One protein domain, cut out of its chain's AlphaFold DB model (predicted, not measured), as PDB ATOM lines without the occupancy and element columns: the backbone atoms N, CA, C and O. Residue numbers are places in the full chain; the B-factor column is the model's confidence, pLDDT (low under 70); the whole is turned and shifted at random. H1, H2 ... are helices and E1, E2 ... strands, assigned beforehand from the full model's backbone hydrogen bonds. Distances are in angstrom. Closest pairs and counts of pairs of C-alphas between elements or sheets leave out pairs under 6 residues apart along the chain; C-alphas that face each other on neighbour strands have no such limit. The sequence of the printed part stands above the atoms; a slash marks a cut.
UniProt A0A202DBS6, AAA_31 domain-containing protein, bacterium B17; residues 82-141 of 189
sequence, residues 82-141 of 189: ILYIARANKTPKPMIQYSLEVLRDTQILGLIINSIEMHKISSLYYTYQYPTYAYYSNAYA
ATOM      1  N   ILE A  82     -17.866 -50.522 -16.722       90.44
ATOM      2  CA  ILE A  82     -18.098 -49.074 -16.771       90.44
ATOM      3  C   ILE A  82     -19.485 -48.727 -16.234       90.44
ATOM      4  O   ILE A  82     -20.494 -49.317 -16.621       90.44
ATOM      5  N   LEU A  83     -19.548 -47.690 -15.405       93.44
ATOM      6  CA  LEU A  83     -20.792 -47.061 -14.976       93.44
ATOM      7  C   LEU A  83     -20.917 -45.683 -15.629       93.44
ATOM      8  O   LEU A  83     -20.199 -44.749 -15.281       93.44
ATOM      9  N   TYR A  84     -21.827 -45.544 -16.593       94.38
ATOM     10  CA  TYR A  84     -21.981 -44.292 -17.331       94.38
ATOM     11  C   TYR A  84     -22.859 -43.306 -16.556       94.38
ATOM     12  O   TYR A  84     -23.958 -43.650 -16.126       94.38
ATOM     13  N   ILE A  85     -22.430 -42.047 -16.438       95.81
ATOM     14  CA  ILE A  85     -23.172 -41.003 -15.717       95.81
ATOM     15  C   ILE A  85     -23.631 -39.908 -16.689       95.81
ATOM     16  O   ILE A  85     -22.824 -39.253 -17.344       95.81
ATOM     17  N   ALA A  86     -24.939 -39.649 -16.737       95.88
ATOM     18  CA  ALA A  86     -25.537 -38.529 -17.464       95.88
ATOM     19  C   ALA A  86     -26.226 -37.560 -16.497       95.88
ATOM     20  O   ALA A  86     -26.868 -37.976 -15.535       95.88
ATOM     21  N   ARG A  87     -26.157 -36.252 -16.763       93.81
ATOM     22  CA  ARG A  87     -26.859 -35.245 -15.952       93.81
ATOM     23  C   ARG A  87     -28.244 -34.967 -16.524       93.81
ATOM     24  O   ARG A  87     -28.379 -34.610 -17.698       93.81
ATOM     25  N   ALA A  88     -29.266 -35.068 -15.680       89.25
ATOM     26  CA  ALA A  88     -30.638 -34.725 -16.028       89.25
ATOM     27  C   ALA A  88     -30.728 -33.279 -16.540       89.25
ATOM     28  O   ALA A  88     -30.082 -32.378 -16.008       89.25
ATOM     29  N   ASN A  89     -31.525 -33.062 -17.592       84.75
ATOM     30  CA  ASN A  89     -31.748 -31.750 -18.222       84.75
ATOM     31  C   ASN A  89     -30.470 -31.021 -18.694       84.75
ATOM     32  O   ASN A  89     -30.504 -29.816 -18.946       84.75
ATOM     33  N   LYS A  90     -29.337 -31.729 -18.796       91.38
ATOM     34  CA  LYS A  90     -28.047 -31.167 -19.218       91.38
ATOM     35  C   LYS A  90     -27.377 -32.001 -20.296       91.38
ATOM     36  O   LYS A  90     -26.892 -31.417 -21.256       91.38
ATOM     37  N   THR A  91     -27.363 -33.326 -20.166       93.12
ATOM     38  CA  THR A  91     -26.786 -34.217 -21.180       93.12
ATOM     39  C   THR A  91     -27.859 -34.581 -22.216       93.12
ATOM     40  O   THR A  91     -28.816 -35.279 -21.870       93.12
ATOM     41  N   PRO A  92     -27.751 -34.133 -23.483       93.38
ATOM     42  CA  PRO A  92     -28.719 -34.472 -24.522       93.38
ATOM     43  C   PRO A  92     -28.712 -35.970 -24.829       93.38
ATOM     44  O   PRO A  92     -27.652 -36.587 -24.928       93.38
ATOM     45  N   LYS A  93     -29.893 -36.548 -25.070       92.38
ATOM     46  CA  LYS A  93     -30.033 -37.971 -25.418       92.38
ATOM     47  C   LYS A  93     -29.138 -38.412 -26.594       92.38
ATOM     48  O   LYS A  93     -28.504 -39.453 -26.442       92.38
ATOM     49  N   PRO A  94     -29.006 -37.652 -27.704       95.38
ATOM     50  CA  PRO A  94     -28.107 -38.042 -28.793       95.38
ATOM     51  C   PRO A  94     -26.640 -38.165 -28.361       95.38
ATOM     52  O   PRO A  94     -25.947 -39.067 -28.814       95.38
ATOM     53  N   MET A  95     -26.174 -37.321 -27.431       94.81
ATOM     54  CA  MET A  95     -24.810 -37.411 -26.898       94.81
ATOM     55  C   MET A  95     -24.616 -38.660 -26.040       94.81
ATOM     56  O   MET A  95     -23.563 -39.288 -26.104       94.81
ATOM     57  N   ILE A  96     -25.630 -39.053 -25.263       94.88
ATOM     58  CA  ILE A  96     -25.592 -40.315 -24.511       94.88
ATOM     59  C   ILE A  96     -25.480 -41.483 -25.493       94.88
ATOM     60  O   ILE A  96     -24.586 -42.305 -25.352       94.88
ATOM     61  N   GLN A  97     -26.335 -41.523 -26.521       94.00
ATOM     62  CA  GLN A  97     -26.319 -42.590 -27.528       94.00
ATOM     63  C   GLN A  97     -24.963 -42.698 -28.230       94.00
ATOM     64  O   GLN A  97     -24.417 -43.791 -28.311       94.00
ATOM     65  N   TYR A  98     -24.400 -41.568 -28.657       95.06
ATOM     66  CA  TYR A  98     -23.093 -41.548 -29.305       95.06
ATOM     67  C   TYR A  98     -21.963 -41.979 -28.358       95.06
ATOM     68  O   TYR A  98     -21.081 -42.728 -28.751       95.06
ATOM     69  N   SER A  99     -22.016 -41.588 -27.079       93.38
ATOM     70  CA  SER A  99     -21.018 -42.038 -26.095       93.38
ATOM     71  C   SER A  99     -21.053 -43.552 -25.884       93.38
ATOM     72  O   SER A  99     -20.011 -44.176 -25.734       93.38
ATOM     73  N   LEU A 100     -22.254 -44.134 -25.853       92.38
ATOM     74  CA  LEU A 100     -22.435 -45.578 -25.714       92.38
ATOM     75  C   LEU A 100     -21.955 -46.329 -26.961       92.38
ATOM     76  O   LEU A 100     -21.454 -47.437 -26.836       92.38
ATOM     77  N   GLU A 101     -22.075 -45.726 -28.144       92.50
ATOM     78  CA  GLU A 101     -21.512 -46.274 -29.381       92.50
ATOM     79  C   GLU A 101     -19.978 -46.244 -29.375       92.50
ATOM     80  O   GLU A 101     -19.351 -47.231 -29.747       92.50
ATOM     81  N   VAL A 102     -19.367 -45.155 -28.893       91.56
ATOM     82  CA  VAL A 102     -17.906 -45.065 -28.701       91.56
ATOM     83  C   VAL A 102     -17.401 -46.131 -27.723       91.56
ATOM     84  O   VAL A 102     -16.325 -46.681 -27.914       91.56
ATOM     85  N   LEU A 103     -18.191 -46.450 -26.695       89.94
ATOM     86  CA  LEU A 103     -17.868 -47.445 -25.667       89.94
ATOM     87  C   LEU A 103     -18.428 -48.845 -25.968       89.94
ATOM     88  O   LEU A 103     -18.469 -49.685 -25.071       89.94
ATOM     89  N   ARG A 104     -18.884 -49.118 -27.195       88.81
ATOM     90  CA  ARG A 104     -19.609 -50.361 -27.530       88.81
ATOM     91  C   ARG A 104     -18.820 -51.646 -27.261       88.81
ATOM     92  O   ARG A 104     -19.429 -52.678 -27.011       88.81
ATOM     93  N   ASP A 105     -17.494 -51.566 -27.334       87.88
ATOM     94  CA  ASP A 105     -16.578 -52.696 -27.161       87.88
ATOM     95  C   ASP A 105     -16.178 -52.884 -25.680       87.88
ATOM     96  O   ASP A 105     -15.403 -53.772 -25.340       87.88
ATOM     97  N   THR A 106     -16.737 -52.063 -24.784       88.19
ATOM     98  CA  THR A 106     -16.516 -52.110 -23.333       88.19
ATOM     99  C   THR A 106     -17.749 -52.656 -22.613       88.19
ATOM    100  O   THR A 106     -18.887 -52.479 -23.061       88.19
ATOM    101  N   GLN A 107     -17.557 -53.285 -21.452       89.62
ATOM    102  CA  GLN A 107     -18.676 -53.772 -20.649       89.62
ATOM    103  C   GLN A 107     -19.288 -52.640 -19.814       89.62
ATOM    104  O   GLN A 107     -18.756 -52.240 -18.777       89.62
ATOM    105  N   ILE A 108     -20.452 -52.142 -20.229       90.81
ATOM    106  CA  ILE A 108     -21.192 -51.111 -19.492       90.81
ATOM    107  C   ILE A 108     -22.174 -51.776 -18.523       90.81
ATOM    108  O   ILE A 108     -23.155 -52.388 -18.944       90.81
ATOM    109  N   LEU A 109     -21.949 -51.611 -17.218       91.50
ATOM    110  CA  LEU A 109     -22.832 -52.118 -16.160       91.50
ATOM    111  C   LEU A 109     -24.193 -51.410 -16.162       91.50
ATOM    112  O   LEU A 109     -25.226 -52.027 -15.906       91.50
ATOM    113  N   GLY A 110     -24.206 -50.099 -16.415       89.62
ATOM    114  CA  GLY A 110     -25.444 -49.329 -16.417       89.62
ATOM    115  C   GLY A 110     -25.275 -47.826 -16.614       89.62
ATOM    116  O   GLY A 110     -24.170 -47.303 -16.748       89.62
ATOM    117  N   LEU A 111     -26.421 -47.139 -16.618       92.62
ATOM    118  CA  LEU A 111     -26.561 -45.690 -16.769       92.62
ATOM    119  C   LEU A 111     -27.138 -45.077 -15.488       92.62
ATOM    120  O   LEU A 111     -28.256 -45.406 -15.089       92.62
ATOM    121  N   ILE A 112     -26.423 -44.122 -14.903       94.31
ATOM    122  CA  ILE A 112     -26.908 -43.273 -13.813       94.31
ATOM    123  C   ILE A 112     -27.372 -41.938 -14.385       94.31
ATOM    124  O   ILE A 112     -26.602 -41.209 -15.011       94.31
ATOM    125  N   ILE A 113     -28.625 -41.578 -14.104       93.12
ATOM    126  CA  ILE A 113     -29.121 -40.217 -14.308       93.12
ATOM    127  C   ILE A 113     -28.926 -39.431 -13.011       93.12
ATOM    128  O   ILE A 113     -29.642 -39.633 -12.034       93.12
ATOM    129  N   ASN A 114     -27.952 -38.526 -13.009       92.38
ATOM    130  CA  ASN A 114     -27.607 -37.688 -11.866       92.38
ATOM    131  C   ASN A 114     -28.274 -36.300 -11.950       92.38
ATOM    132  O   ASN A 114     -28.705 -35.861 -13.017       92.38
ATOM    133  N   SER A 115     -28.299 -35.568 -10.833       89.56
ATOM    134  CA  SER A 115     -28.820 -34.195 -10.718       89.56
ATOM    135  C   SER A 115     -30.307 -34.069 -11.069       89.56
ATOM    136  O   SER A 115     -30.729 -33.094 -11.687       89.56
ATOM    137  N   ILE A 116     -31.106 -35.069 -10.698       85.25
ATOM    138  CA  ILE A 116     -32.549 -35.033 -10.913       85.25
ATOM    139  C   ILE A 116     -33.188 -34.001  -9.977       85.25
ATOM    140  O   ILE A 116     -33.157 -34.130  -8.756       85.25
ATOM    141  N   GLU A 117     -33.828 -32.993 -10.560       79.81
ATOM    142  CA  GLU A 117     -34.628 -32.018  -9.825       79.81
ATOM    143  C   GLU A 117     -36.054 -32.553  -9.617       79.81
ATOM    144  O   GLU A 117     -36.931 -32.398 -10.470       79.81
ATOM    145  N   MET A 118     -36.294 -33.191  -8.468       70.31
ATOM    146  CA  MET A 118     -37.563 -33.872  -8.154       70.31
ATOM    147  C   MET A 118     -38.804 -32.969  -8.270       70.31
ATOM    148  O   MET A 118     -39.859 -33.418  -8.714       70.31
ATOM    149  N   HIS A 119     -38.683 -31.678  -7.946       67.38
ATOM    150  CA  HIS A 119     -39.793 -30.724  -8.043       67.38
ATOM    151  C   HIS A 119     -40.256 -30.507  -9.499       67.38
ATOM    152  O   HIS A 119     -41.462 -30.422  -9.743       67.38
ATOM    153  N   LYS A 120     -39.332 -30.534 -10.475       61.00
ATOM    154  CA  LYS A 120     -39.638 -30.473 -11.920       61.00
ATOM    155  C   LYS A 120     -40.259 -31.767 -12.448       61.00
ATOM    156  O   LYS A 120     -41.038 -31.739 -13.395       61.00
ATOM    157  N   ILE A 121     -39.943 -32.907 -11.835       58.00
ATOM    158  CA  ILE A 121     -40.610 -34.175 -12.157       58.00
ATOM    159  C   ILE A 121     -42.052 -34.160 -11.649       58.00
ATOM    160  O   ILE A 121     -42.947 -34.590 -12.375       58.00
ATOM    161  N   SER A 122     -42.301 -33.626 -10.449       53.69
ATOM    162  CA  SER A 122     -43.663 -33.538  -9.906       53.69
ATOM    163  C   SER A 122     -44.569 -32.649 -10.765       53.69
ATOM    164  O   SER A 122     -45.705 -33.028 -11.037       53.69
ATOM    165  N   SER A 123     -44.056 -31.525 -11.283       51.38
ATOM    166  CA  SER A 123     -44.827 -30.640 -12.161       51.38
ATOM    167  C   SER A 123     -45.129 -31.292 -13.511       51.38
ATOM    168  O   SER A 123     -46.249 -31.169 -14.006       51.38
ATOM    169  N   LEU A 124     -44.191 -32.059 -14.078       50.66
ATOM    170  CA  LEU A 124     -44.425 -32.865 -15.282       50.66
ATOM    171  C   LEU A 124     -45.455 -33.976 -15.037       50.66
ATOM    172  O   LEU A 124     -46.335 -34.168 -15.873       50.66
ATOM    173  N   TYR A 125     -45.395 -34.663 -13.894       48.84
ATOM    174  CA  TYR A 125     -46.340 -35.721 -13.518       48.84
ATOM    175  C   TYR A 125     -47.764 -35.172 -13.323       48.84
ATOM    176  O   TYR A 125     -48.713 -35.700 -13.905       48.84
ATOM    177  N   TYR A 126     -47.912 -34.050 -12.610       45.03
ATOM    178  CA  TYR A 126     -49.195 -33.354 -12.459       45.03
ATOM    179  C   TYR A 126     -49.734 -32.823 -13.792       45.03
ATOM    180  O   TYR A 126     -50.932 -32.932 -14.058       45.03
ATOM    181  N   THR A 127     -48.860 -32.314 -14.664       47.97
ATOM    182  CA  THR A 127     -49.241 -31.839 -16.005       47.97
ATOM    183  C   THR A 127     -49.719 -32.964 -16.911       47.97
ATOM    184  O   THR A 127     -50.654 -32.773 -17.689       47.97
ATOM    185  N   TYR A 128     -49.130 -34.151 -16.784       47.91
ATOM    186  CA  TYR A 128     -49.533 -35.318 -17.560       47.91
ATOM    187  C   TYR A 128     -50.834 -35.952 -17.051       47.91
ATOM    188  O   TYR A 128     -51.630 -36.437 -17.853       47.91
ATOM    189  N   GLN A 129     -51.061 -35.952 -15.734       41.53
ATOM    190  CA  GLN A 129     -52.221 -36.605 -15.122       41.53
ATOM    191  C   GLN A 129     -53.467 -35.707 -15.091       41.53
ATOM    192  O   GLN A 129     -54.585 -36.205 -15.217       41.53
ATOM    193  N   TYR A 130     -53.284 -34.386 -14.995       41.22
ATOM    194  CA  TYR A 130     -54.364 -33.398 -14.980       41.22
ATOM    195  C   TYR A 130     -53.993 -32.163 -15.819       41.22
ATOM    196  O   TYR A 130     -53.724 -31.089 -15.270       41.22
ATOM    197  N   PRO A 131     -54.020 -32.265 -17.163       51.09
ATOM    198  CA  PRO A 131     -53.612 -31.176 -18.056       51.09
ATOM    199  C   PRO A 131     -54.409 -29.878 -17.848       51.09
ATOM    200  O   PRO A 131     -53.892 -28.789 -18.083       51.09
ATOM    201  N   THR A 132     -55.646 -29.964 -17.349       48.00
ATOM    202  CA  THR A 132     -56.484 -28.795 -17.036       48.00
ATOM    203  C   THR A 132     -56.067 -28.054 -15.763       48.00
ATOM    204  O   THR A 132     -56.376 -26.875 -15.631       48.00
ATOM    205  N   TYR A 133     -55.360 -28.707 -14.834       41.56
ATOM    206  CA  TYR A 133     -54.869 -28.092 -13.589       41.56
ATOM    207  C   TYR A 133     -53.456 -27.511 -13.725       41.56
ATOM    208  O   TYR A 133     -53.093 -26.592 -12.993       41.56
ATOM    209  N   ALA A 134     -52.675 -27.983 -14.699       45.06
ATOM    210  CA  ALA A 134     -51.335 -27.464 -14.975       45.06
ATOM    211  C   ALA A 134     -51.313 -26.005 -15.447       45.06
ATOM    212  O   ALA A 134     -50.324 -25.300 -15.254       45.06
ATOM    213  N   TYR A 135     -52.417 -25.532 -16.032       44.62
ATOM    214  CA  TYR A 135     -52.573 -24.120 -16.374       44.62
ATOM    215  C   TYR A 135     -52.588 -23.232 -15.118       44.62
ATOM    216  O   TYR A 135     -51.981 -22.167 -15.111       44.62
ATOM    217  N   TYR A 136     -53.195 -23.711 -14.026       42.09
ATOM    218  CA  TYR A 136     -53.226 -22.996 -12.750       42.09
ATOM    219  C   TYR A 136     -51.917 -23.142 -11.967       42.09
ATOM    220  O   TYR A 136     -51.442 -22.162 -11.401       42.09
ATOM    221  N   SER A 137     -51.276 -24.318 -11.965       41.09
ATOM    222  CA  SER A 137     -50.025 -24.507 -11.209       41.09
ATOM    223  C   SER A 137     -48.845 -23.710 -11.779       41.09
ATOM    224  O   SER A 137     -47.995 -23.252 -11.019       41.09
ATOM    225  N   ASN A 138     -48.786 -23.515 -13.103       42.66
ATOM    226  CA  ASN A 138     -47.723 -22.721 -13.731       42.66
ATOM    227  C   ASN A 138     -47.836 -21.217 -13.434       42.66
ATOM    228  O   ASN A 138     -46.812 -20.540 -13.398       42.66
ATOM    229  N   ALA A 139     -49.043 -20.703 -13.171       44.28
ATOM    230  CA  ALA A 139     -49.241 -19.305 -12.789       44.28
ATOM    231  C   ALA A 139     -48.648 -19.002 -11.399       44.28
ATOM    232  O   ALA A 139     -47.980 -17.985 -11.222       44.28
ATOM    233  N   TYR A 140     -48.788 -19.930 -10.445       42.22
ATOM    234  CA  TYR A 140     -48.191 -19.796  -9.109       42.22
ATOM    235  C   TYR A 140     -46.664 -19.953  -9.110       42.22
ATOM    236  O   TYR A 140     -45.981 -19.312  -8.316       42.22
ATOM    237  N   ALA A 141     -46.112 -20.769 -10.012       42.00
ATOM    238  CA  ALA A 141     -44.667 -20.995 -10.105       42.00
ATOM    239  C   ALA A 141     -43.882 -19.815 -10.717       42.00
ATOM    240  O   ALA A 141     -42.668 -19.744 -10.538       42.00
TER     241      ALA A 141
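Overview. This is residues 82 to 141 of the 189 residues of the protein "AAA_31 domain-containing protein" of bacterium B17 (UniProt A0A202DBS6). Two lobes stand end to end in an elongated model: E1 and E2 form a two-stranded parallel sheet with H1 over one face, and H2 and H3 form a helical hairpin at the other end. The 60 printed residues hold E1, H1, E2, H2, H3 in chain order, class mixed. The whole is extended, radius of gyration of the C-alphas 16.4 A, a rod spanning 49 by 17 by 17 A.

Along the chain. E1, residues 82 to 87, begins at C-alpha 82 (-18.098, -49.074, -16.771) and is 16.4 A long. E2 is residues 108 to 114, 16.7 A; H1 is 93 to 102, 14.4 A. H2 is 118 to 129, 16.5 A. H3, 131 to 141, 15.7 A, ends at C-alpha 141 (-44.667, -20.995, -10.105).

Arrangement. E1 and E2 are parallel at 21 degrees, with N 84 and O 110 2.9 A apart, within hydrogen-bond range. E1, H1, E2 make a strand-helix-strand unit, parallel strands joined through a helix, with a right-handed crossover. The closest C-alphas of E1 and H1, Ala 86 and Ile 96, are 7.3 A apart. H2, with residues 123 to 127 alone, touches H3, closest C-alphas Thr 127 and Ala 134 at 5.0 A, a shallow tilt of 32 degrees, opposite ways. H1 and H2 are apart. Every O i to N i+4 pair is within hydrogen-bond range in H1 and H2; in H3 3 of 7 are, beside 4 of 8 O i to N i+3 pairs.

Size, cuts and confidence. The farthest C-alphas, Asp 105 and Tyr 136, are 49.3 A apart. The printed part has no cut, and its four links are tight. Residues 119 to 141 have pLDDT under 70.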